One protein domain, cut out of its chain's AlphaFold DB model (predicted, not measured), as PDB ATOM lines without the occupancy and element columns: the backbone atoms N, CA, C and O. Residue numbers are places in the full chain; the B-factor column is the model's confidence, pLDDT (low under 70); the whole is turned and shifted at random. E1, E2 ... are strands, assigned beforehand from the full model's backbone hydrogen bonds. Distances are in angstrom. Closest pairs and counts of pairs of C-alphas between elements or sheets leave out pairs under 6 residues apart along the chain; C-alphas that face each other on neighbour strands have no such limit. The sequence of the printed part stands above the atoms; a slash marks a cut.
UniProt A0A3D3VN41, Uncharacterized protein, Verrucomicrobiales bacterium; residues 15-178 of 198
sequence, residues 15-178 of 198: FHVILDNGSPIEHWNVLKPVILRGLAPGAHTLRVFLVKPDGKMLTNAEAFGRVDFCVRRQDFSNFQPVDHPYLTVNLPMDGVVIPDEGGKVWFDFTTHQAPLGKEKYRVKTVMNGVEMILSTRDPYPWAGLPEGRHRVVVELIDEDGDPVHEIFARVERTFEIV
ATOM      1  N   PHE A  15     120.814 139.029  27.988       92.50
ATOM      2  CA  PHE A  15     119.379 138.844  28.087       92.50
ATOM      3  C   PHE A  15     119.060 137.423  28.510       92.50
ATOM      4  O   PHE A  15     119.600 136.460  27.968       92.50
ATOM      5  N   HIS A  16     118.132 137.301  29.441       95.88
ATOM      6  CA  HIS A  16     117.386 136.076  29.645       95.88
ATOM      7  C   HIS A  16     115.993 136.270  29.064       95.88
ATOM      8  O   HIS A  16     115.373 137.327  29.214       95.88
ATOM      9  N   VAL A  17     115.529 135.247  28.355       96.44
ATOM     10  CA  VAL A  17     114.221 135.232  27.710       96.44
ATOM     11  C   VAL A  17     113.427 134.053  28.236       96.44
ATOM     12  O   VAL A  17     113.854 132.912  28.114       96.44
ATOM     13  N   ILE A  18     112.265 134.327  28.812       97.19
ATOM     14  CA  ILE A  18     111.326 133.318  29.283       97.19
ATOM     15  C   ILE A  18     110.113 133.340  28.364       97.19
ATOM     16  O   ILE A  18     109.482 134.379  28.175       97.19
ATOM     17  N   LEU A  19     109.788 132.178  27.815       96.50
ATOM     18  CA  LEU A  19     108.531 131.932  27.128       96.50
ATOM     19  C   LEU A  19     107.563 131.265  28.106       96.50
ATOM     20  O   LEU A  19     107.893 130.233  28.696       96.50
ATOM     21  N   ASP A  20     106.379 131.848  28.257       94.88
ATOM     22  CA  ASP A  20     105.359 131.455  29.225       94.88
ATOM     23  C   ASP A  20     105.994 131.306  30.618       94.88
ATOM     24  O   ASP A  20     106.646 132.237  31.081       94.88
ATOM     25  N   ASN A  21     105.888 130.148  31.274       94.06
ATOM     26  CA  ASN A  21     106.580 129.858  32.542       94.06
ATOM     27  C   ASN A  21     107.775 128.892  32.399       94.06
ATOM     28  O   ASN A  21     108.246 128.313  33.386       94.06
ATOM     29  N   GLY A  22     108.295 128.726  31.178       95.81
ATOM     30  CA  GLY A  22     109.452 127.876  30.888       95.81
ATOM     31  C   GLY A  22     110.755 128.363  31.529       95.81
ATOM     32  O   GLY A  22     110.817 129.457  32.095       95.81
ATOM     33  N   SER A  23     111.805 127.542  31.462       97.25
ATOM     34  CA  SER A  23     113.155 127.939  31.889       97.25
ATOM     35  C   SER A  23     113.697 129.076  31.016       97.25
ATOM     36  O   SER A  23     113.407 129.099  29.815       97.25
ATOM     37  N   PRO A  24     114.496 130.006  31.573       96.69
ATOM     38  CA  PRO A  24     115.148 131.027  30.769       96.69
ATOM     39  C   PRO A  24     115.983 130.446  29.633       96.69
ATOM     40  O   PRO A  24     116.624 129.405  29.766       96.69
ATOM     41  N   ILE A  25     115.998 131.181  28.529       95.19
ATOM     42  CA  ILE A  25     116.896 131.014  27.398       95.19
ATOM     43  C   ILE A  25     117.912 132.150  27.482       95.19
ATOM     44  O   ILE A  25     117.535 133.325  27.439       95.19
ATOM     45  N   GLU A  26     119.191 131.810  27.601       93.06
ATOM     46  CA  GLU A  26     120.256 132.810  27.587       93.06
ATOM     47  C   GLU A  26     120.468 133.356  26.177       93.06
ATOM     48  O   GLU A  26     120.506 132.619  25.187       93.06
ATOM     49  N   HIS A  27     120.640 134.670  26.083       90.62
ATOM     50  CA  HIS A  27     120.823 135.352  24.820       90.62
ATOM     51  C   HIS A  27     121.841 136.490  24.936       90.62
ATOM     52  O   HIS A  27     121.630 137.493  25.616       90.62
ATOM     53  N   TRP A  28     122.959 136.322  24.230       84.94
ATOM     54  CA  TRP A  28     124.134 137.191  24.339       84.94
ATOM     55  C   TRP A  28     124.252 138.216  23.210       84.94
ATOM     56  O   TRP A  28     124.902 139.242  23.371       84.94
ATOM     57  N   ASN A  29     123.654 137.943  22.048       81.25
ATOM     58  CA  ASN A  29     123.904 138.714  20.834       81.25
ATOM     59  C   ASN A  29     122.637 139.416  20.353       81.25
ATOM     60  O   ASN A  29     121.834 138.813  19.654       81.25
ATOM     61  N   VAL A  30     122.545 140.717  20.628       77.69
ATOM     62  CA  VAL A  30     121.406 141.576  20.261       77.69
ATOM     63  C   VAL A  30     121.119 141.672  18.759       77.69
ATOM     64  O   VAL A  30     120.042 142.111  18.372       77.69
ATOM     65  N   LEU A  31     122.065 141.274  17.904       79.19
ATOM     66  CA  LEU A  31     121.893 141.250  16.449       79.19
ATOM     67  C   LEU A  31     121.365 139.902  15.943       79.19
ATOM     68  O   LEU A  31     120.981 139.794  14.778       79.19
ATOM     69  N   LYS A  32     121.363 138.860  16.782       84.31
ATOM     70  CA  LYS A  32     120.820 137.545  16.437       84.31
ATOM     71  C   LYS A  32     119.414 137.406  17.019       84.31
ATOM     72  O   LYS A  32     119.192 137.776  18.162       84.31
ATOM     73  N   PRO A  33     118.451 136.835  16.283       87.25
ATOM     74  CA  PRO A  33     117.133 136.576  16.845       87.25
ATOM     75  C   PRO A  33     117.185 135.441  17.876       87.25
ATOM     76  O   PRO A  33     117.947 134.480  17.735       87.25
ATOM     77  N   VAL A  34     116.303 135.507  18.872       89.25
ATOM     78  CA  VAL A  34     115.963 134.351  19.711       89.25
ATOM     79  C   VAL A  34     115.022 133.449  18.917       89.25
ATOM     80  O   VAL A  34     113.978 133.893  18.442       89.25
ATOM     81  N   ILE A  35     115.390 132.178  18.750       90.19
ATOM     82  CA  ILE A  35     114.593 131.214  17.983       90.19
ATOM     83  C   ILE A  35     113.727 130.389  18.931       90.19
ATOM     84  O   ILE A  35     114.220 129.491  19.612       90.19
ATOM     85  N   LEU A  36     112.423 130.657  18.921       92.50
ATOM     86  CA  LEU A  36     111.420 129.871  19.636       92.50
ATOM     87  C   LEU A  36     110.899 128.754  18.723       92.50
ATOM     88  O   LEU A  36     110.507 129.003  17.582       92.50
ATOM     89  N   ARG A  37     110.915 127.505  19.199       90.88
ATOM     90  CA  ARG A  37     110.516 126.321  18.419       90.88
ATOM     91  C   ARG A  37     109.374 125.586  19.105       90.88
ATOM     92  O   ARG A  37     109.266 125.613  20.321       90.88
ATOM     93  N   GLY A  38     108.561 124.891  18.310       90.88
ATOM     94  CA  GLY A  38     107.533 123.988  18.836       90.88
ATOM     95  C   GLY A  38     106.381 124.684  19.563       90.88
ATOM     96  O   GLY A  38     105.743 124.054  20.396       90.88
ATOM     97  N   LEU A  39     106.116 125.959  19.260       92.81
ATOM     98  CA  LEU A  39     105.019 126.704  19.879       92.81
ATOM     99  C   LEU A  39     103.667 126.088  19.515       92.81
ATOM    100  O   LEU A  39     103.380 125.837  18.336       92.81
ATOM    101  N   ALA A  40     102.844 125.853  20.533       91.88
ATOM    102  CA  ALA A  40     101.473 125.411  20.350       91.88
ATOM    103  C   ALA A  40     100.629 126.527  19.694       91.88
ATOM    104  O   ALA A  40     100.974 127.701  19.780       91.88
ATOM    105  N   PRO A  41      99.521 126.201  19.006       92.44
ATOM    106  CA  PRO A  41      98.586 127.225  18.556       92.44
ATOM    107  C   PRO A  41      97.877 127.906  19.737       92.44
ATOM    108  O   PRO A  41      97.209 127.214  20.510       92.44
ATOM    109  N   GLY A  42      97.953 129.234  19.808       92.50
ATOM    110  CA  GLY A  42      97.278 130.059  20.813       92.50
ATOM    111  C   GLY A  42      98.114 131.246  21.291       92.50
ATOM    112  O   GLY A  42      99.107 131.609  20.648       92.50
ATOM    113  N   ALA A  43      97.692 131.859  22.399       93.88
ATOM    114  CA  ALA A  43      98.427 132.937  23.064       93.88
ATOM    115  C   ALA A  43      99.688 132.451  23.799       93.88
ATOM    116  O   ALA A  43      99.715 131.373  24.392       93.88
ATOM    117  N   HIS A  44     100.714 133.296  23.789       94.94
ATOM    118  CA  HIS A  44     101.971 133.111  24.498       94.94
ATOM    119  C   HIS A  44     102.453 134.433  25.082       94.94
ATOM    120  O   HIS A  44     102.225 135.500  24.503       94.94
ATOM    121  N   THR A  45     103.197 134.344  26.178       95.50
ATOM    122  CA  THR A  45     103.853 135.487  26.812       95.50
ATOM    123  C   THR A  45     105.364 135.330  26.717       95.50
ATOM    124  O   THR A  45     105.924 134.326  27.138       95.50
ATOM    125  N   LEU A  46     106.055 136.344  26.205       95.81
ATOM    126  CA  LEU A  46     107.506 136.448  26.248       95.81
ATOM    127  C   LEU A  46     107.908 137.476  27.302       95.81
ATOM    128  O   LEU A  46     107.435 138.612  27.282       95.81
ATOM    129  N   ARG A  47     108.812 137.097  28.200       96.25
ATOM    130  CA  ARG A  47     109.455 137.991  29.165       96.25
ATOM    131  C   ARG A  47     110.933 138.059  28.837       96.25
ATOM    132  O   ARG A  47     111.572 137.030  28.653       96.25
ATOM    133  N   VAL A  48     111.469 139.264  28.753       95.44
ATOM    134  CA  VAL A  48     112.872 139.522  28.439       95.44
ATOM    135  C   VAL A  48     113.424 140.424  29.520       95.44
ATOM    136  O   VAL A  48     112.811 141.438  29.839       95.44
ATOM    137  N   PHE A  49     114.573 140.078  30.076       95.00
ATOM    138  CA  PHE A  49     115.211 140.906  31.088       95.00
ATOM    139  C   PHE A  49     116.727 140.802  31.030       95.00
ATOM    140  O   PHE A  49     117.274 139.801  30.564       95.00
ATOM    141  N   LEU A  50     117.410 141.852  31.483       93.75
ATOM    142  CA  LEU A  50     118.862 141.823  31.616       93.75
ATOM    143  C   LEU A  50     119.266 141.150  32.918       93.75
ATOM    144  O   LEU A  50     118.696 141.393  33.984       93.75
ATOM    145  N   VAL A  51     120.327 140.364  32.823       94.56
ATOM    146  CA  VAL A  51     121.017 139.794  33.971       94.56
ATOM    147  C   VAL A  51     122.445 140.323  34.042       94.56
ATOM    148  O   VAL A  51     123.039 140.762  33.053       94.56
ATOM    149  N   LYS A  52     122.999 140.312  35.249       93.50
ATOM    150  CA  LYS A  52     124.412 140.579  35.534       93.50
ATOM    151  C   LYS A  52     125.296 139.411  35.064       93.50
ATOM    152  O   LYS A  52     124.773 138.326  34.804       93.50
ATOM    153  N   PRO A  53     126.633 139.580  35.026       91.62
ATOM    154  CA  PRO A  53     127.553 138.478  34.729       91.62
ATOM    155  C   PRO A  53     127.321 137.238  35.608       91.62
ATOM    156  O   PRO A  53     127.351 136.117  35.108       91.62
ATOM    157  N   ASP A  54     126.961 137.438  36.882       92.56
ATOM    158  CA  ASP A  54     126.627 136.373  37.844       92.56
ATOM    159  C   ASP A  54     125.247 135.713  37.631       92.56
ATOM    160  O   ASP A  54     124.793 134.942  38.479       92.56
ATOM    161  N   GLY A  55     124.563 136.042  36.531       94.31
ATOM    162  CA  GLY A  55     123.289 135.468  36.102       94.31
ATOM    163  C   GLY A  55     122.049 136.038  36.791       94.31
ATOM    164  O   GLY A  55     120.944 135.730  36.355       94.31
ATOM    165  N   LYS A  56     122.191 136.870  37.830       96.06
ATOM    166  CA  LYS A  56     121.042 137.431  38.565       96.06
ATOM    167  C   LYS A  56     120.439 138.621  37.827       96.06
ATOM    168  O   LYS A  56     121.171 139.411  37.222       96.06
ATOM    169  N   MET A  57     119.125 138.786  37.929       95.75
ATOM    170  CA  MET A  57     118.384 139.875  37.298       95.75
ATOM    171  C   MET A  57     118.878 141.257  37.736       95.75
ATOM    172  O   MET A  57     119.247 141.486  38.892       95.75
ATOM    173  N   LEU A  58     118.859 142.202  36.797       93.31
ATOM    174  CA  LEU A  58     118.878 143.621  37.130       93.31
ATOM    175  C   LEU A  58     117.501 144.029  37.658       93.31
ATOM    176  O   LEU A  58     116.472 143.648  37.112       93.31
ATOM    177  N   THR A  59     117.483 144.820  38.728       86.38
ATOM    178  CA  THR A  59     116.247 145.212  39.428       86.38
ATOM    179  C   THR A  59     115.611 146.483  38.866       86.38
ATOM    180  O   THR A  59     114.529 146.881  39.298       86.38
ATOM    181  N   ASN A  60     116.275 147.130  37.907       85.50
ATOM    182  CA  ASN A  60     115.810 148.337  37.240       85.50
ATOM    183  C   ASN A  60     114.569 147.997  36.402       85.50
ATOM    184  O   ASN A  60     114.606 147.063  35.606       85.50
ATOM    185  N   ALA A  61     113.489 148.774  36.519       83.00
ATOM    186  CA  ALA A  61     112.256 148.506  35.769       83.00
ATOM    187  C   ALA A  61     112.477 148.504  34.243       83.00
ATOM    188  O   ALA A  61     111.905 147.683  33.533       83.00
ATOM    189  N   GLU A  62     113.367 149.370  33.751       86.38
ATOM    190  CA  GLU A  62     113.738 149.445  32.332       86.38
ATOM    191  C   GLU A  62     114.501 148.213  31.832       86.38
ATOM    192  O   GLU A  62     114.626 148.017  30.625       86.38
ATOM    193  N   ALA A  63     114.997 147.368  32.741       90.38
ATOM    194  CA  ALA A  63     115.707 146.138  32.424       90.38
ATOM    195  C   ALA A  63     114.777 144.927  32.246       90.38
ATOM    196  O   ALA A  63     115.279 143.810  32.129       90.38
ATOM    197  N   PHE A  64     113.455 145.133  32.216       94.25
ATOM    198  CA  PHE A  64     112.444 144.105  31.989       94.25
ATOM    199  C   PHE A  64     111.466 144.531  30.884       94.25
ATOM    200  O   PHE A  64     111.025 145.676  30.809       94.25
ATOM    201  N   GLY A  65     111.076 143.581  30.038       94.19
ATOM    202  CA  GLY A  65     110.044 143.738  29.026       94.19
ATOM    203  C   GLY A  65     109.164 142.500  28.946       94.19
ATOM    204  O   GLY A  65     109.633 141.374  29.108       94.19
ATOM    205  N   ARG A  66     107.879 142.708  28.663       95.06
ATOM    206  CA  ARG A  66     106.900 141.647  28.431       95.06
ATOM    207  C   ARG A  66     106.159 141.918  27.126       95.06
ATOM    208  O   ARG A  66     105.772 143.054  26.870       95.06
ATOM    209  N   VAL A  67     105.971 140.881  26.319       93.44
ATOM    210  CA  VAL A  67     105.196 140.919  25.075       93.44
ATOM    211  C   VAL A  67     104.297 139.698  25.030       93.44
ATOM    212  O   VAL A  67     104.771 138.584  25.222       93.44
ATOM    213  N   ASP A  68     103.024 139.902  24.726       93.00
ATOM    214  CA  ASP A  68     102.094 138.814  24.449       93.00
ATOM    215  C   ASP A  68     101.887 138.705  22.931       93.00
ATOM    216  O   ASP A  68     101.826 139.713  22.220       93.00
ATOM    217  N   PHE A  69     101.820 137.484  22.407       92.62
ATOM    218  CA  PHE A  69     101.642 137.224  20.978       92.62
ATOM    219  C   PHE A  69     100.827 135.949  20.749       92.62
ATOM    220  O   PHE A  69     100.638 135.150  21.659       92.62
ATOM    221  N   CYS A  70     100.324 135.753  19.530       93.06
ATOM    222  CA  CYS A  70      99.549 134.566  19.161       93.06
ATOM    223  C   CYS A  70     100.228 133.795  18.030       93.06
ATOM    224  O   CYS A  70     100.752 134.384  17.083       93.06
ATOM    225  N   VAL A  71     100.156 132.467  18.088       92.44
ATOM    226  CA  VAL A  71     100.658 131.564  17.046       92.44
ATOM    227  C   VAL A  71      99.484 130.829  16.415       92.44
ATOM    228  O   VAL A  71      98.780 130.095  17.098       92.44
ATOM    229  N   ARG A  72      99.291 130.976  15.095       89.75
ATOM    230  CA  ARG A  72      98.289 130.281  14.243       89.75
ATOM    231  C   ARG A  72      96.804 130.484  14.587       89.75
ATOM    232  O   ARG A  72      95.981 130.386  13.683       89.75
ATOM    233  N   ARG A  73      96.447 130.743  15.843       86.88
ATOM    234  CA  ARG A  73      95.082 130.931  16.334       86.88
ATOM    235  C   ARG A  73      95.077 132.081  17.333       86.88
ATOM    236  O   ARG A  73      95.940 132.138  18.201       86.88
ATOM    237  N   GLN A  74      94.114 132.985  17.189       80.56
ATOM    238  CA  GLN A  74      93.824 133.993  18.201       80.56
ATOM    239  C   GLN A  74      92.861 133.374  19.210       80.56
ATOM    240  O   GLN A  74      91.666 133.255  18.951       80.56
ATOM    241  N   ASP A  75      93.404 132.918  20.327       78.62
ATOM    242  CA  ASP A  75      92.641 132.550  21.511       78.62
ATOM    243  C   ASP A  75      93.361 133.058  22.763       78.62
ATOM    244  O   ASP A  75      94.475 133.572  22.682       78.62
ATOM    245  N   PHE A  76      92.707 132.939  23.916       74.25
ATOM    246  CA  PHE A  76      93.208 133.451  25.193       74.25
ATOM    247  C   PHE A  76      93.522 132.328  26.192       74.25
ATOM    248  O   PHE A  76      93.579 132.570  27.391       74.25
ATOM    249  N   SER A  77      93.710 131.084  25.731       74.75
ATOM    250  CA  SER A  77      93.828 129.919  26.627       74.75
ATOM    251  C   SER A  77      95.101 129.902  27.481       74.75
ATOM    252  O   SER A  77      95.152 129.195  28.480       74.75
ATOM    253  N   ASN A  78      96.125 130.656  27.085       83.81
ATOM    254  CA  ASN A  78      97.382 130.841  27.817       83.81
ATOM    255  C   ASN A  78      97.726 132.343  27.877       83.81
ATOM    256  O   ASN A  78      98.849 132.776  27.640       83.81
ATOM    257  N   PHE A  79      96.698 133.157  28.112       88.31
ATOM    258  CA  PHE A  79      96.822 134.598  28.259       88.31
ATOM    259  C   PHE A  79      96.459 135.002  29.683       88.31
ATOM    260  O   PHE A  79      95.429 134.592  30.212       88.31
ATOM    261  N   GLN A  80      97.293 135.854  30.268       91.25
ATOM    262  CA  GLN A  80      97.020 136.519  31.532       91.25
ATOM    263  C   GLN A  80      97.116 138.029  31.310       91.25
ATOM    264  O   GLN A  80      98.132 138.471  30.761       91.25
ATOM    265  N   PRO A  81      96.151 138.843  31.760       92.06
ATOM    266  CA  PRO A  81      96.303 140.294  31.752       92.06
ATOM    267  C   PRO A  81      97.564 140.759  32.509       92.06
ATOM    268  O   PRO A  81      98.055 140.098  33.426       92.06
ATOM    269  N   VAL A  82      98.145 141.888  32.097       91.50
ATOM    270  CA  VAL A  82      99.418 142.392  32.659       91.50
ATOM    271  C   VAL A  82      99.276 142.997  34.063       91.50
ATOM    272  O   VAL A  82     100.262 143.135  34.786       91.50
ATOM    273  N   ASP A  83      98.056 143.362  34.441       95.06
ATOM    274  CA  ASP A  83      97.662 143.909  35.739       95.06
ATOM    275  C   ASP A  83      97.306 142.830  36.776       95.06
ATOM    276  O   ASP A  83      97.149 143.145  37.953       95.06
ATOM    277  N   HIS A  84      97.272 141.558  36.377       96.56
ATOM    278  CA  HIS A  84      97.137 140.425  37.290       96.56
ATOM    279  C   HIS A  84      98.499 140.017  37.890       96.56
ATOM    280  O   HIS A  84      99.532 140.193  37.235       96.56
ATOM    281  N   PRO A  85      98.534 139.429  39.099       97.69
ATOM    282  CA  PRO A  85      99.772 139.006  39.747       97.69
ATOM    283  C   PRO A  85     100.465 137.853  39.009       97.69
ATOM    284  O   PRO A  85      99.839 136.866  38.629       97.69
ATOM    285  N   TYR A  86     101.782 137.947  38.811       97.06
ATOM    286  CA  TYR A  86     102.572 136.848  38.242       97.06
ATOM    287  C   TYR A  86     104.016 136.808  38.742       97.06
ATOM    288  O   TYR A  86     104.557 137.787  39.267       97.06
ATOM    289  N   LEU A  87     104.644 135.650  38.542       96.81
ATOM    290  CA  LEU A  87     106.002 135.344  38.964       96.81
ATOM    291  C   LEU A  87     106.923 135.153  37.751       96.81
ATOM    292  O   LEU A  87     106.582 134.467  36.789       96.81
ATOM    293  N   THR A  88     108.128 135.711  37.832       97.38
ATOM    294  CA  THR A  88     109.224 135.460  36.891       97.38
ATOM    295  C   THR A  88     110.363 134.788  37.656       97.38
ATOM    296  O   THR A  88     110.990 135.424  38.502       97.38
ATOM    297  N   VAL A  89     110.643 133.510  37.372       98.00
ATOM    298  CA  VAL A  89     111.762 132.758  37.978       98.00
ATOM    299  C   VAL A  89     112.906 132.638  36.982       98.00
ATOM    300  O   VAL A  89     112.776 131.965  35.953       98.00
ATOM    301  N   ASN A  90     114.024 133.271  37.321       98.06
ATOM    302  CA  ASN A  90     115.239 133.291  36.527       98.06
ATOM    303  C   ASN A  90     116.181 132.133  36.889       98.06
ATOM    304  O   ASN A  90     116.539 131.330  36.036       98.06
ATOM    305  N   LEU A  91     116.563 132.007  38.158       98.06
ATOM    306  CA  LEU A  91     117.462 130.942  38.604       98.06
ATOM    307  C   LEU A  91     116.772 130.055  39.641       98.06
ATOM    308  O   LEU A  91     115.988 130.575  40.437       98.06
ATOM    309  N   PRO A  92     117.080 128.748  39.680       97.81
ATOM    310  CA  PRO A  92     117.941 128.011  38.753       97.81
ATOM    311  C   PRO A  92     117.250 127.770  37.405       97.81
ATOM    312  O   PRO A  92     116.023 127.678  37.317       97.81
ATOM    313  N   MET A  93     118.058 127.659  36.354       97.75
ATOM    314  CA  MET A  93     117.602 127.208  35.041       97.75
ATOM    315  C   MET A  93     117.443 125.686  35.034       97.75
ATOM    316  O   MET A  93     118.061 124.991  35.842       97.75
ATOM    317  N   ASP A  94     116.638 125.167  34.109       97.75
ATOM    318  CA  ASP A  94     116.599 123.728  33.867       97.75
ATOM    319  C   ASP A  94     117.952 123.220  33.337       97.75
ATOM    320  O   ASP A  94     118.645 123.912  32.588       97.75
ATOM    321  N   GLY A  95     118.306 121.979  33.682       96.94
ATOM    322  CA  GLY A  95     119.536 121.323  33.220       96.94
ATOM    323  C   GLY A  95     120.675 121.345  34.241       96.94
ATOM    324  O   GLY A  95     120.444 121.251  35.442       96.94
ATOM    325  N   VAL A  96     121.924 121.388  33.772       96.88
ATOM    326  CA  VAL A  96     123.098 121.330  34.657       96.88
ATOM    327  C   VAL A  96     123.341 122.692  35.301       96.88
ATOM    328  O   VAL A  96     123.471 123.696  34.605       96.88
ATOM    329  N   VAL A  97     123.459 122.708  36.627       95.94
ATOM    330  CA  VAL A  97     123.768 123.902  37.416       95.94
ATOM    331  C   VAL A  97     125.086 123.697  38.147       95.94
ATOM    332  O   VAL A  97     125.302 122.685  38.810       95.94
ATOM    333  N   ILE A  98     125.963 124.694  38.042       93.56
ATOM    334  CA  ILE A  98     127.235 124.741  38.760       93.56
ATOM    335  C   ILE A  98     127.057 125.703  39.943       93.56
ATOM    336  O   ILE A  98     126.780 126.883  39.712       93.56
ATOM    337  N   PRO A  99     127.181 125.229  41.196       95.00
ATOM    338  CA  PRO A  99     127.190 126.109  42.358       95.00
ATOM    339  C   PRO A  99     128.327 127.136  42.281       95.00
ATOM    340  O   PRO A  99     129.370 126.869  41.681       95.00
ATOM    341  N   ASP A 100     128.151 128.295  42.913       93.44
ATOM    342  CA  ASP A 100     129.215 129.299  42.990       93.44
ATOM    343  C   ASP A 100     130.422 128.821  43.825       93.44
ATOM    344  O   ASP A 100     130.438 127.718  44.377       93.44
ATOM    345  N   GLU A 101     131.457 129.656  43.945       90.81
ATOM    346  CA  GLU A 101     132.674 129.319  44.703       90.81
ATOM    347  C   GLU A 101     132.406 128.957  46.175       90.81
ATOM    348  O   GLU A 101     133.178 128.209  46.778       90.81
ATOM    349  N   GLY A 102     131.305 129.456  46.748       92.50
ATOM    350  CA  GLY A 102     130.838 129.145  48.096       92.50
ATOM    351  C   GLY A 102     129.887 127.947  48.167       92.50
ATOM    352  O   GLY A 102     129.313 127.705  49.229       92.50
ATOM    353  N   GLY A 103     129.691 127.217  47.066       93.69
ATOM    354  CA  GLY A 103     128.802 126.062  46.987       93.69
ATOM    355  C   GLY A 103     127.316 126.424  46.983       93.69
ATOM    356  O   GLY A 103     126.495 125.608  47.410       93.69
ATOM    357  N   LYS A 104     126.952 127.640  46.554       96.62
ATOM    358  CA  LYS A 104     125.556 128.099  46.536       96.62
ATOM    359  C   LYS A 104     124.934 127.939  45.158       96.62
ATOM    360  O   LYS A 104     125.515 128.345  44.152       96.62
ATOM    361  N   VAL A 105     123.703 127.441  45.132       97.56
ATOM    362  CA  VAL A 105     122.795 127.578  43.992       97.56
ATOM    363  C   VAL A 105     121.872 128.756  44.265       97.56
ATOM    364  O   VAL A 105     121.214 128.819  45.302       97.56
ATOM    365  N   TRP A 106     121.839 129.711  43.346       98.06
ATOM    366  CA  TRP A 106     121.045 130.922  43.509       98.06
ATOM    367  C   TRP A 106     119.607 130.704  43.046       98.06
ATOM    368  O   TRP A 106     119.368 130.223  41.941       98.06
ATOM    369  N   PHE A 107     118.662 131.102  43.889       98.50
ATOM    370  CA  PHE A 107     117.267 131.299  43.538       98.50
ATOM    371  C   PHE A 107     117.043 132.784  43.258       98.50
ATOM    372  O   PHE A 107     117.161 133.614  44.157       98.50
ATOM    373  N   ASP A 108     116.767 133.126  42.005       98.44
ATOM    374  CA  ASP A 108     116.612 134.507  41.549       98.44
ATOM    375  C   ASP A 108     115.262 134.654  40.861       98.44
ATOM    376  O   ASP A 108     114.937 133.908  39.933       98.44
ATOM    377  N   PHE A 109     114.454 135.591  41.342       97.75
ATOM    378  CA  PHE A 109     113.074 135.752  40.915       97.75
ATOM    379  C   PHE A 109     112.624 137.206  41.079       97.75
ATOM    380  O   PHE A 109     113.245 138.003  41.778       97.75
ATOM    381  N   THR A 110     111.519 137.550  40.430       96.88
ATOM    382  CA  THR A 110     110.812 138.812  40.647       96.88
ATOM    383  C   THR A 110     109.312 138.580  40.529       96.88
ATOM    384  O   THR A 110     108.863 137.665  39.830       96.88
ATOM    385  N   THR A 111     108.534 139.398  41.225       97.06
ATOM    386  CA  THR A 111     107.074 139.383  41.170       97.06
ATOM    387  C   THR A 111     106.550 140.649  40.511       97.06
ATOM    388  O   THR A 111     107.149 141.722  40.581       97.06
ATOM    389  N   HIS A 112     105.402 140.522  39.864       96.50
ATOM    390  CA  HIS A 112     104.737 141.606  39.159       96.50
ATOM    391  C   HIS A 112     103.300 141.687  39.648       96.50
ATOM    392  O   HIS A 112     102.663 140.650  39.812       96.50
ATOM    393  N   GLN A 113     102.821 142.901  39.933       97.38
ATOM    394  CA  GLN A 113     101.504 143.143  40.549       97.38
ATOM    395  C   GLN A 113     101.266 142.359  41.854       97.38
ATOM    396  O   GLN A 113     100.137 142.151  42.278       97.38
ATOM    397  N   ALA A 114     102.350 141.944  42.509       97.38
ATOM    398  CA  ALA A 114     102.342 141.160  43.736       97.38
ATOM    399  C   ALA A 114     103.477 141.645  44.653       97.38
ATOM    400  O   ALA A 114     104.547 141.028  44.712       97.38
ATOM    401  N   PRO A 115     103.313 142.810  45.308       96.62
ATOM    402  CA  PRO A 115     104.340 143.367  46.177       96.62
ATOM    403  C   PRO A 115     104.575 142.453  47.382       96.62
ATOM    404  O   PRO A 115     103.645 142.160  48.133       96.62
ATOM    405  N   LEU A 116     105.828 142.042  47.584       97.81
ATOM    406  CA  LEU A 116     106.173 141.124  48.665       97.81
ATOM    407  C   LEU A 116     106.158 141.786  50.046       97.81
ATOM    408  O   LEU A 116     106.504 142.961  50.201       97.81
ATOM    409  N   GLY A 117     105.789 141.007  51.058       97.75
ATOM    410  CA  GLY A 117     105.827 141.401  52.463       97.75
ATOM    411  C   GLY A 117     105.403 140.261  53.385       97.75
ATOM    412  O   GLY A 117     104.869 139.255  52.935       97.75
ATOM    413  N   LYS A 118     105.651 140.391  54.695       93.81
ATOM    414  CA  LYS A 118     105.294 139.341  55.674       93.81
ATOM    415  C   LYS A 118     103.786 139.050  55.723       93.81
ATOM    416  O   LYS A 118     103.406 137.896  55.893       93.81
ATOM    417  N   GLU A 119     102.986 140.096  55.543       94.38
ATOM    418  CA  GLU A 119     101.514 140.114  55.566       94.38
ATOM    419  C   GLU A 119     100.962 140.565  54.200       94.38
ATOM    420  O   GLU A 119     100.022 141.346  54.109       94.38
ATOM    421  N   LYS A 120     101.647 140.181  53.122       96.88
ATOM    422  CA  LYS A 120     101.253 140.427  51.730       96.88
ATOM    423  C   LYS A 120     101.537 139.151  50.937       96.88
ATOM    424  O   LYS A 120     101.745 138.087  51.521       96.88
ATOM    425  N   TYR A 121     101.680 139.287  49.622       98.56
ATOM    426  CA  TYR A 121     102.245 138.246  48.785       98.56
ATOM    427  C   TYR A 121     103.613 137.773  49.283       98.56
ATOM    428  O   TYR A 121     104.458 138.558  49.731       98.56
ATOM    429  N   ARG A 122     103.845 136.469  49.157       98.69
ATOM    430  CA  ARG A 122     105.104 135.788  49.474       98.69
ATOM    431  C   ARG A 122     105.408 134.770  48.383       98.69
ATOM    432  O   ARG A 122     104.532 134.383  47.616       98.69
ATOM    433  N   VAL A 123     106.654 134.324  48.314       98.69
ATOM    434  CA  VAL A 123     107.049 133.226  47.428       98.69
ATOM    435  C   VAL A 123     107.330 131.993  48.262       98.69
ATOM    436  O   VAL A 123     108.223 131.993  49.106       98.69
ATOM    437  N   LYS A 124     106.560 130.940  48.013       98.69
ATOM    438  CA  LYS A 124     106.756 129.615  48.581       98.69
ATOM    439  C   LYS A 124     107.594 128.787  47.621       98.69
ATOM    440  O   LYS A 124     107.296 128.700  46.434       98.69
ATOM    441  N   THR A 125     108.632 128.151  48.140       98.50
ATOM    442  CA  THR A 125     109.413 127.158  47.407       98.50
ATOM    443  C   THR A 125     109.329 125.822  48.118       98.50
ATOM    444  O   THR A 125     109.344 125.764  49.347       98.50
ATOM    445  N   VAL A 126     109.237 124.749  47.341       98.38
ATOM    446  CA  VAL A 126     109.343 123.377  47.829       98.38
ATOM    447  C   VAL A 126     110.412 122.681  47.004       98.38
ATOM    448  O   VAL A 126     110.208 122.413  45.819       98.38
ATOM    449  N   MET A 127     111.558 122.398  47.622       96.81
ATOM    450  CA  MET A 127     112.670 121.682  47.001       96.81
ATOM    451  C   MET A 127     112.990 120.437  47.817       96.81
ATOM    452  O   MET A 127     113.285 120.530  49.004       96.81
ATOM    453  N   ASN A 128     112.948 119.261  47.185       87.00
ATOM    454  CA  ASN A 128     113.253 117.981  47.839       87.00
ATOM    455  C   ASN A 128     112.474 117.756  49.158       87.00
ATOM    456  O   ASN A 128     113.005 117.205  50.118       87.00
ATOM    457  N   GLY A 129     111.219 118.214  49.214       89.12
ATOM    458  CA  GLY A 129     110.358 118.124  50.400       89.12
ATOM    459  C   GLY A 129     110.609 119.194  51.471       89.12
ATOM    460  O   GLY A 129     109.867 119.245  52.446       89.12
ATOM    461  N   VAL A 130     111.608 120.063  51.291       94.31
ATOM    462  CA  VAL A 130     111.871 121.199  52.177       94.31
ATOM    463  C   VAL A 130     111.109 122.415  51.674       94.31
ATOM    464  O   VAL A 130     111.277 122.833  50.527       94.31
ATOM    465  N   GLU A 131     110.280 122.976  52.549       97.50
ATOM    466  CA  GLU A 131     109.522 124.194  52.293       97.50
ATOM    467  C   GLU A 131     110.264 125.433  52.802       97.50
ATOM    468  O   GLU A 131     110.878 125.425  53.870       97.50
ATOM    469  N   MET A 132     110.168 126.521  52.043       97.56
ATOM    470  CA  MET A 132     110.677 127.833  52.421       97.56
ATOM    471  C   MET A 132     109.755 128.930  51.900       97.56
ATOM    472  O   MET A 132     109.312 128.873  50.754       97.56
ATOM    473  N   ILE A 133     109.520 129.950  52.724       98.19
ATOM    474  CA  ILE A 133     108.712 131.121  52.380       98.19
ATOM    475  C   ILE A 133     109.596 132.368  52.394       98.19
ATOM    476  O   ILE A 133     110.268 132.658  53.384       98.19
ATOM    477  N   LEU A 134     109.566 133.122  51.299       98.44
ATOM    478  CA  LEU A 134     110.289 134.374  51.118       98.44
ATOM    479  C   LEU A 134     109.308 135.544  51.069       98.44
ATOM    480  O   LEU A 134     108.317 135.520  50.343       98.44
ATOM    481  N   SER A 135     109.607 136.584  51.844       97.88
ATOM    482  CA  SER A 135     108.824 137.829  51.912       97.88
ATOM    483  C   SER A 135     109.591 139.047  51.391       97.88
ATOM    484  O   SER A 135     109.082 140.165  51.444       97.88
ATOM    485  N   THR A 136     110.810 138.846  50.884       96.88
ATOM    486  CA  THR A 136     111.619 139.878  50.231       96.88
ATOM    487  C   THR A 136     112.020 139.421  48.835       96.88
ATOM    488  O   THR A 136     111.949 138.240  48.503       96.88
ATOM    489  N   ARG A 137     112.407 140.390  48.004       94.19
ATOM    490  CA  ARG A 137     112.781 140.195  46.594       94.19
ATOM    491  C   ARG A 137     114.251 139.819  46.390       94.19
ATOM    492  O   ARG A 137     114.724 139.812  45.260       94.19
ATOM    493  N   ASP A 138     114.998 139.633  47.473       95.31
ATOM    494  CA  ASP A 138     116.428 139.375  47.386       95.31
ATOM    495  C   ASP A 138     116.672 137.962  46.839       95.31
ATOM    496  O   ASP A 138     115.994 137.022  47.269       95.31
ATOM    497  N   PRO A 139     117.648 137.778  45.932       96.69
ATOM    498  CA  PRO A 139     118.022 136.449  45.473       96.69
ATOM    499  C   PRO A 139     118.458 135.587  46.658       96.69
ATOM    500  O   PRO A 139     119.296 135.999  47.467       96.69
ATOM    501  N   TYR A 140     117.913 134.380  46.757       97.88
ATOM    502  CA  TYR A 140     118.150 133.494  47.887       97.88
ATOM    503  C   TYR A 140     119.266 132.479  47.575       97.88
ATOM    504  O   TYR A 140     119.191 131.782  46.562       97.88
ATOM    505  N   PRO A 141     120.307 132.352  48.417       97.50
ATOM    506  CA  PRO A 141     121.367 131.368  48.217       97.50
ATOM    507  C   PRO A 141     121.024 130.022  48.871       97.50
ATOM    508  O   PRO A 141     121.172 129.864  50.085       97.50
ATOM    509  N   TRP A 142     120.649 129.012  48.085       97.06
ATOM    510  CA  TRP A 142     120.593 127.637  48.586       97.06
ATOM    511  C   TRP A 142     122.009 127.082  48.732       97.06
ATOM    512  O   TRP A 142     122.696 126.821  47.746       97.06
ATOM    513  N   ALA A 143     122.453 126.916  49.975       94.38
ATOM    514  CA  ALA A 143     123.756 126.347  50.299       94.38
ATOM    515  C   ALA A 143     123.644 124.854  50.634       94.38
ATOM    516  O   ALA A 143     122.649 124.414  51.208       94.38
ATOM    517  N   GLY A 144     124.696 124.092  50.325       91.25
ATOM    518  CA  GLY A 144     124.814 122.695  50.755       91.25
ATOM    519  C   GLY A 144     123.844 121.734  50.068       91.25
ATOM    520  O   GLY A 144     123.544 120.678  50.623       91.25
ATOM    521  N   LEU A 145     123.345 122.083  48.878       94.88
ATOM    522  CA  LEU A 145     122.588 121.136  48.066       94.88
ATOM    523  C   LEU A 145     123.506 119.965  47.663       94.88
ATOM    524  O   LEU A 145     124.617 120.219  47.187       94.88
ATOM    525  N   PRO A 146     123.090 118.703  47.879       93.94
ATOM    526  CA  PRO A 146     123.876 117.545  47.468       93.94
ATOM    527  C   PRO A 146     124.019 117.469  45.945       93.94
ATOM    528  O   PRO A 146     123.227 118.041  45.209       93.94
ATOM    529  N   GLU A 147     125.006 116.717  45.464       95.12
ATOM    530  CA  GLU A 147     125.082 116.360  44.046       95.12
ATOM    531  C   GLU A 147     123.853 115.535  43.622       95.12
ATOM    532  O   GLU A 147     123.298 114.759  44.406       95.12
ATOM    533  N   GLY A 148     123.463 115.666  42.355       96.19
ATOM    534  CA  GLY A 148     122.345 114.949  41.753       96.19
ATOM    535  C   GLY A 148     121.201 115.855  41.310       96.19
ATOM    536  O   GLY A 148     121.336 117.072  41.174       96.19
ATOM    537  N   ARG A 149     120.062 115.225  41.012       97.19
ATOM    538  CA  ARG A 149     118.882 115.890  40.457       97.19
ATOM    539  C   ARG A 149     118.035 116.522  41.558       97.19
ATOM    540  O   ARG A 149     117.629 115.854  42.505       97.19
ATOM    541  N   HIS A 150     117.675 117.780  41.354       97.94
ATOM    542  CA  HIS A 150     116.772 118.558  42.187       97.94
ATOM    543  C   HIS A 150     115.528 118.942  41.400       97.94
ATOM    544  O   HIS A 150     115.585 119.242  40.206       97.94
ATOM    545  N   ARG A 151     114.398 118.975  42.100       97.62
ATOM    546  CA  ARG A 151     113.143 119.528  41.599       97.62
ATOM    547  C   ARG A 151     112.678 120.581  42.586       97.62
ATOM    548  O   ARG A 151     112.553 120.285  43.775       97.62
ATOM    549  N   VAL A 152     112.425 121.787  42.091       98.12
ATOM    550  CA  VAL A 152     111.843 122.868  42.882       98.12
ATOM    551  C   VAL A 152     110.532 123.318  42.267       98.12
ATOM    552  O   VAL A 152     110.435 123.567  41.066       98.12
ATOM    553  N   VAL A 153     109.520 123.403  43.120       98.44
ATOM    554  CA  VAL A 153     108.254 124.065  42.831       98.44
ATOM    555  C   VAL A 153     108.300 125.429  43.495       98.44
ATOM    556  O   VAL A 153     108.660 125.533  44.665       98.44
ATOM    557  N   VAL A 154     107.947 126.462  42.743       98.62
ATOM    558  CA  VAL A 154     107.895 127.848  43.191       98.62
ATOM    559  C   VAL A 154     106.478 128.357  42.968       98.62
ATOM    560  O   VAL A 154     105.955 128.270  41.859       98.62
ATOM    561  N   GLU A 155     105.863 128.886  44.015       98.50
ATOM    562  CA  GLU A 155     104.490 129.375  44.009       98.50
ATOM    563  C   GLU A 155     104.421 130.763  44.630       98.50
ATOM    564  O   GLU A 155     104.995 131.020  45.688       98.50
ATOM    565  N   LEU A 156     103.700 131.659  43.967       98.69
ATOM    566  CA  LEU A 156     103.242 132.896  44.570       98.69
ATOM    567  C   LEU A 156     102.047 132.578  45.478       98.69
ATOM    568  O   LEU A 156     101.085 131.952  45.036       98.69
ATOM    569  N   ILE A 157     102.119 133.011  46.732       98.69
ATOM    570  CA  ILE A 157     101.042 132.880  47.719       98.69
ATOM    571  C   ILE A 157     100.619 134.268  48.203       98.69
ATOM    572  O   ILE A 157     101.438 135.192  48.181       98.69
ATOM    573  N   ASP A 158      99.372 134.421  48.626       97.94
ATOM    574  CA  ASP A 158      98.816 135.677  49.139       97.94
ATOM    575  C   ASP A 158      99.090 135.895  50.647       97.94
ATOM    576  O   ASP A 158      99.939 135.227  51.262       97.94
ATOM    577  N   GLU A 159      98.421 136.890  51.239       96.75
ATOM    578  CA  GLU A 159      98.507 137.223  52.667       96.75
ATOM    579  C   GLU A 159      98.006 136.115  53.606       96.75
ATOM    580  O   GLU A 159      98.613 135.906  54.665       96.75
ATOM    581  N   ASP A 160      96.996 135.350  53.193       97.00
ATOM    582  CA  ASP A 160      96.440 134.224  53.949       97.00
ATOM    583  C   ASP A 160      97.310 132.964  53.808       97.00
ATOM    584  O   ASP A 160      97.282 132.062  54.648       97.00
ATOM    585  N   GLY A 161      98.196 132.963  52.809       97.06
ATOM    586  CA  GLY A 161      99.109 131.867  52.510       97.06
ATOM    587  C   GLY A 161      98.549 130.898  51.475       97.06
ATOM    588  O   GLY A 161      99.160 129.849  51.241       97.06
ATOM    589  N   ASP A 162      97.438 131.265  50.839       98.19
ATOM    590  CA  ASP A 162      96.817 130.494  49.779       98.19
ATOM    591  C   ASP A 162      97.539 130.736  48.440       98.19
ATOM    592  O   ASP A 162      98.100 131.814  48.201       98.19
ATOM    593  N   PRO A 163      97.598 129.731  47.546       98.31
ATOM    594  CA  PRO A 163      98.183 129.901  46.223       98.31
ATOM    595  C   PRO A 163      97.427 130.933  45.385       98.31
ATOM    596  O   PRO A 163      96.210 130.864  45.230       98.31
ATOM    597  N   VAL A 164      98.168 131.826  44.731       98.31
ATOM    598  CA  VAL A 164      97.588 132.739  43.745       98.31
ATOM    599  C   VAL A 164      97.145 131.941  42.517       98.31
ATOM    600  O   VAL A 164      97.958 131.308  41.839       98.31
ATOM    601  N   HIS A 165      95.851 131.987  42.202       95.81
ATOM    602  CA  HIS A 165      95.233 131.225  41.112       95.81
ATOM    603  C   HIS A 165      95.393 131.893  39.733       95.81
ATOM    604  O   HIS A 165      94.423 132.088  39.007       95.81
ATOM    605  N   GLU A 166      96.632 132.210  39.362       96.19
ATOM    606  CA  GLU A 166      96.993 132.771  38.055       96.19
ATOM    607  C   GLU A 166      97.881 131.805  37.266       96.19
ATOM    608  O   GLU A 166      98.724 131.103  37.832       96.19
ATOM    609  N   ILE A 167      97.742 131.792  35.935       94.50
ATOM    610  CA  ILE A 167      98.465 130.834  35.076       94.50
ATOM    611  C   ILE A 167      99.987 130.988  35.169       94.50
ATOM    612  O   ILE A 167     100.721 130.027  34.937       94.50
ATOM    613  N   PHE A 168     100.467 132.179  35.548       96.88
ATOM    614  CA  PHE A 168     101.886 132.459  35.715       96.88
ATOM    615  C   PHE A 168     102.352 132.581  37.175       96.88
ATOM    616  O   PHE A 168     103.489 132.985  37.419       96.88
ATOM    617  N   ALA A 169     101.524 132.207  38.152       97.88
ATOM    618  CA  ALA A 169     101.871 132.256  39.577       97.88
ATOM    619  C   ALA A 169     102.642 131.023  40.082       97.88
ATOM    620  O   ALA A 169     103.170 131.044  41.195       97.88
ATOM    621  N   ARG A 170     102.743 129.961  39.273       98.06
ATOM    622  CA  ARG A 170     103.432 128.715  39.630       98.06
ATOM    623  C   ARG A 170     104.464 128.322  38.583       98.06
ATOM    624  O   ARG A 170     104.181 128.291  37.385       98.06
ATOM    625  N   VAL A 171     105.660 127.985  39.049       98.06
ATOM    626  CA  VAL A 171     106.789 127.561  38.224       98.06
ATOM    627  C   VAL A 171     107.378 126.276  38.787       98.06
ATOM    628  O   VAL A 171     107.514 126.107  39.994       98.06
ATOM    629  N   GLU A 172     107.771 125.375  37.897       97.56
ATOM    630  CA  GLU A 172     108.556 124.199  38.237       97.56
ATOM    631  C   GLU A 172     109.900 124.253  37.507       97.56
ATOM    632  O   GLU A 172     109.967 124.654  36.340       97.56
ATOM    633  N   ARG A 173     110.971 123.876  38.209       96.94
ATOM    634  CA  ARG A 173     112.322 123.741  37.654       96.94
ATOM    635  C   ARG A 173     112.926 122.409  38.050       96.94
ATOM    636  O   ARG A 173     112.769 121.954  39.186       96.94
ATOM    637  N   THR A 174     113.649 121.808  37.117       97.44
ATOM    638  CA  THR A 174     114.465 120.622  37.354       97.44
ATOM    639  C   THR A 174     115.898 120.907  36.946       97.44
ATOM    640  O   THR A 174     116.179 121.132  35.772       97.44
ATOM    641  N   PHE A 175     116.816 120.788  37.896       97.94
ATOM    642  CA  PHE A 175     118.239 120.970  37.638       97.94
ATOM    643  C   PHE A 175     119.074 119.847  38.246       97.94
ATOM    644  O   PHE A 175     118.607 119.102  39.106       97.94
ATOM    645  N   GLU A 176     120.308 119.712  37.785       97.62
ATOM    646  CA  GLU A 176     121.263 118.715  38.250       97.62
ATOM    647  C   GLU A 176     122.566 119.389  38.672       97.62
ATOM    648  O   GLU A 176     123.168 120.139  37.901       97.62
ATOM    649  N   ILE A 177     123.003 119.108  39.898       96.62
ATOM    650  CA  ILE A 177     124.328 119.485  40.383       96.62
ATOM    651  C   ILE A 177     125.261 118.319  40.086       96.62
ATOM    652  O   ILE A 177     125.151 117.250  40.690       96.62
ATOM    653  N   VAL A 178     126.174 118.516  39.140       90.69
ATOM    654  CA  VAL A 178     127.158 117.494  38.773       90.69
ATOM    655  C   VAL A 178     128.379 117.563  39.682       90.69
ATOM    656  O   VAL A 178     128.767 118.627  40.164       90.69
TER     657      VAL A 178
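What this domain is: This is residues 15 to 178 of the 198 residues of an uncharacterized protein of Verrucomicrobiales bacterium (UniProt A0A3D3VN41). A twisted sandwich of two sheets, E6 E12 E11 E8 E9 over E5 E7 E10, makes the larger part, and a smaller second lobe, the hairpin-built sheet E2 E1 E3 E4, stands beside the E5 edge of the sandwich. The long loops 28 to 41 and 72 to 85 lie in or next to that second lobe. The printed part has 164 residues with no named helix and twelve named strands, E1 to E12 in order along the chain; the class is all strand, though under half of the residues, 77, are in named elements. The five-stranded sheet is mixed, and the other two are antiparallel. The whole is compact, with a radius of gyration of the C-alphas of 16.0 A and spans of 46 by 40 by 29 A.

Where its parts are: In the largest sheet, E6 is residues 95 to 97, E12 170 to 177 (22.9 A), E11 148 to 157 (28.5 A), E8 122 to 127 and E9 130 to 134. E12 ends at C-alpha 177 (124.328, 119.485, 40.383). In the three-stranded sheet, E5 is residues 86 to 91, E7 104 to 112 (25.9 A) and E10 140 to 143. In the third, E2 is residues 25 to 27, E1 15 to 19, E3 42 to 51 (28.8 A) and E4 64 to 71 (22.8 A). E1 begins at C-alpha 15 (119.379, 138.844, 28.087).

How they stand to each other: The largest sheet, strongly twisted, runs E6 E12 E11 E8 E9. E6 and E12 are parallel, with N 97 and O 176 2.9 A apart; E12 and E11 form an antiparallel hairpin, N 152 to O 173 at 2.9 A. E11 and E8 are antiparallel, N 124 to O 155 at 2.8 A, and E8 and E9 form a hairpin, N 125 to O 132 at 2.8 A. This sheet and E5 E7 E10 form a sandwich, two sheets face to face, their strands at 19 degrees. The closest C-alphas of E5 and E11 are those of Leu 87 and Leu 156, 6.7 A apart. E7 pairs with E10 over residues 104 to 107, N 107 to O 140 at 2.8 A, and with E5 over 108 to 112, N 110 to O 88 at 2.9 A. In the third sheet E2 and E1 form a hairpin, N 17 to O 25 at 2.9 A; E1 and E3 are antiparallel, N 18 to O 47 at 2.8 A; E3 and E4 form a hairpin, N 46 to O 67 at 2.8 A. The closest C-alphas of E1 and E5 are those of His 16 and Asn 90, 7.7 A apart. E3 and E5 are only just apart, at 8.1 A.

The domain as a whole: The C-alphas farthest apart, of Arg 73 and Gly 102, are 47.9 A apart. The printed part has no cut. The links E2 to E3, E3 to E4, E4 to E5 and E11 to E12 are long. The mean pLDDT of the printed part is 94.2, and no printed residue is under 70.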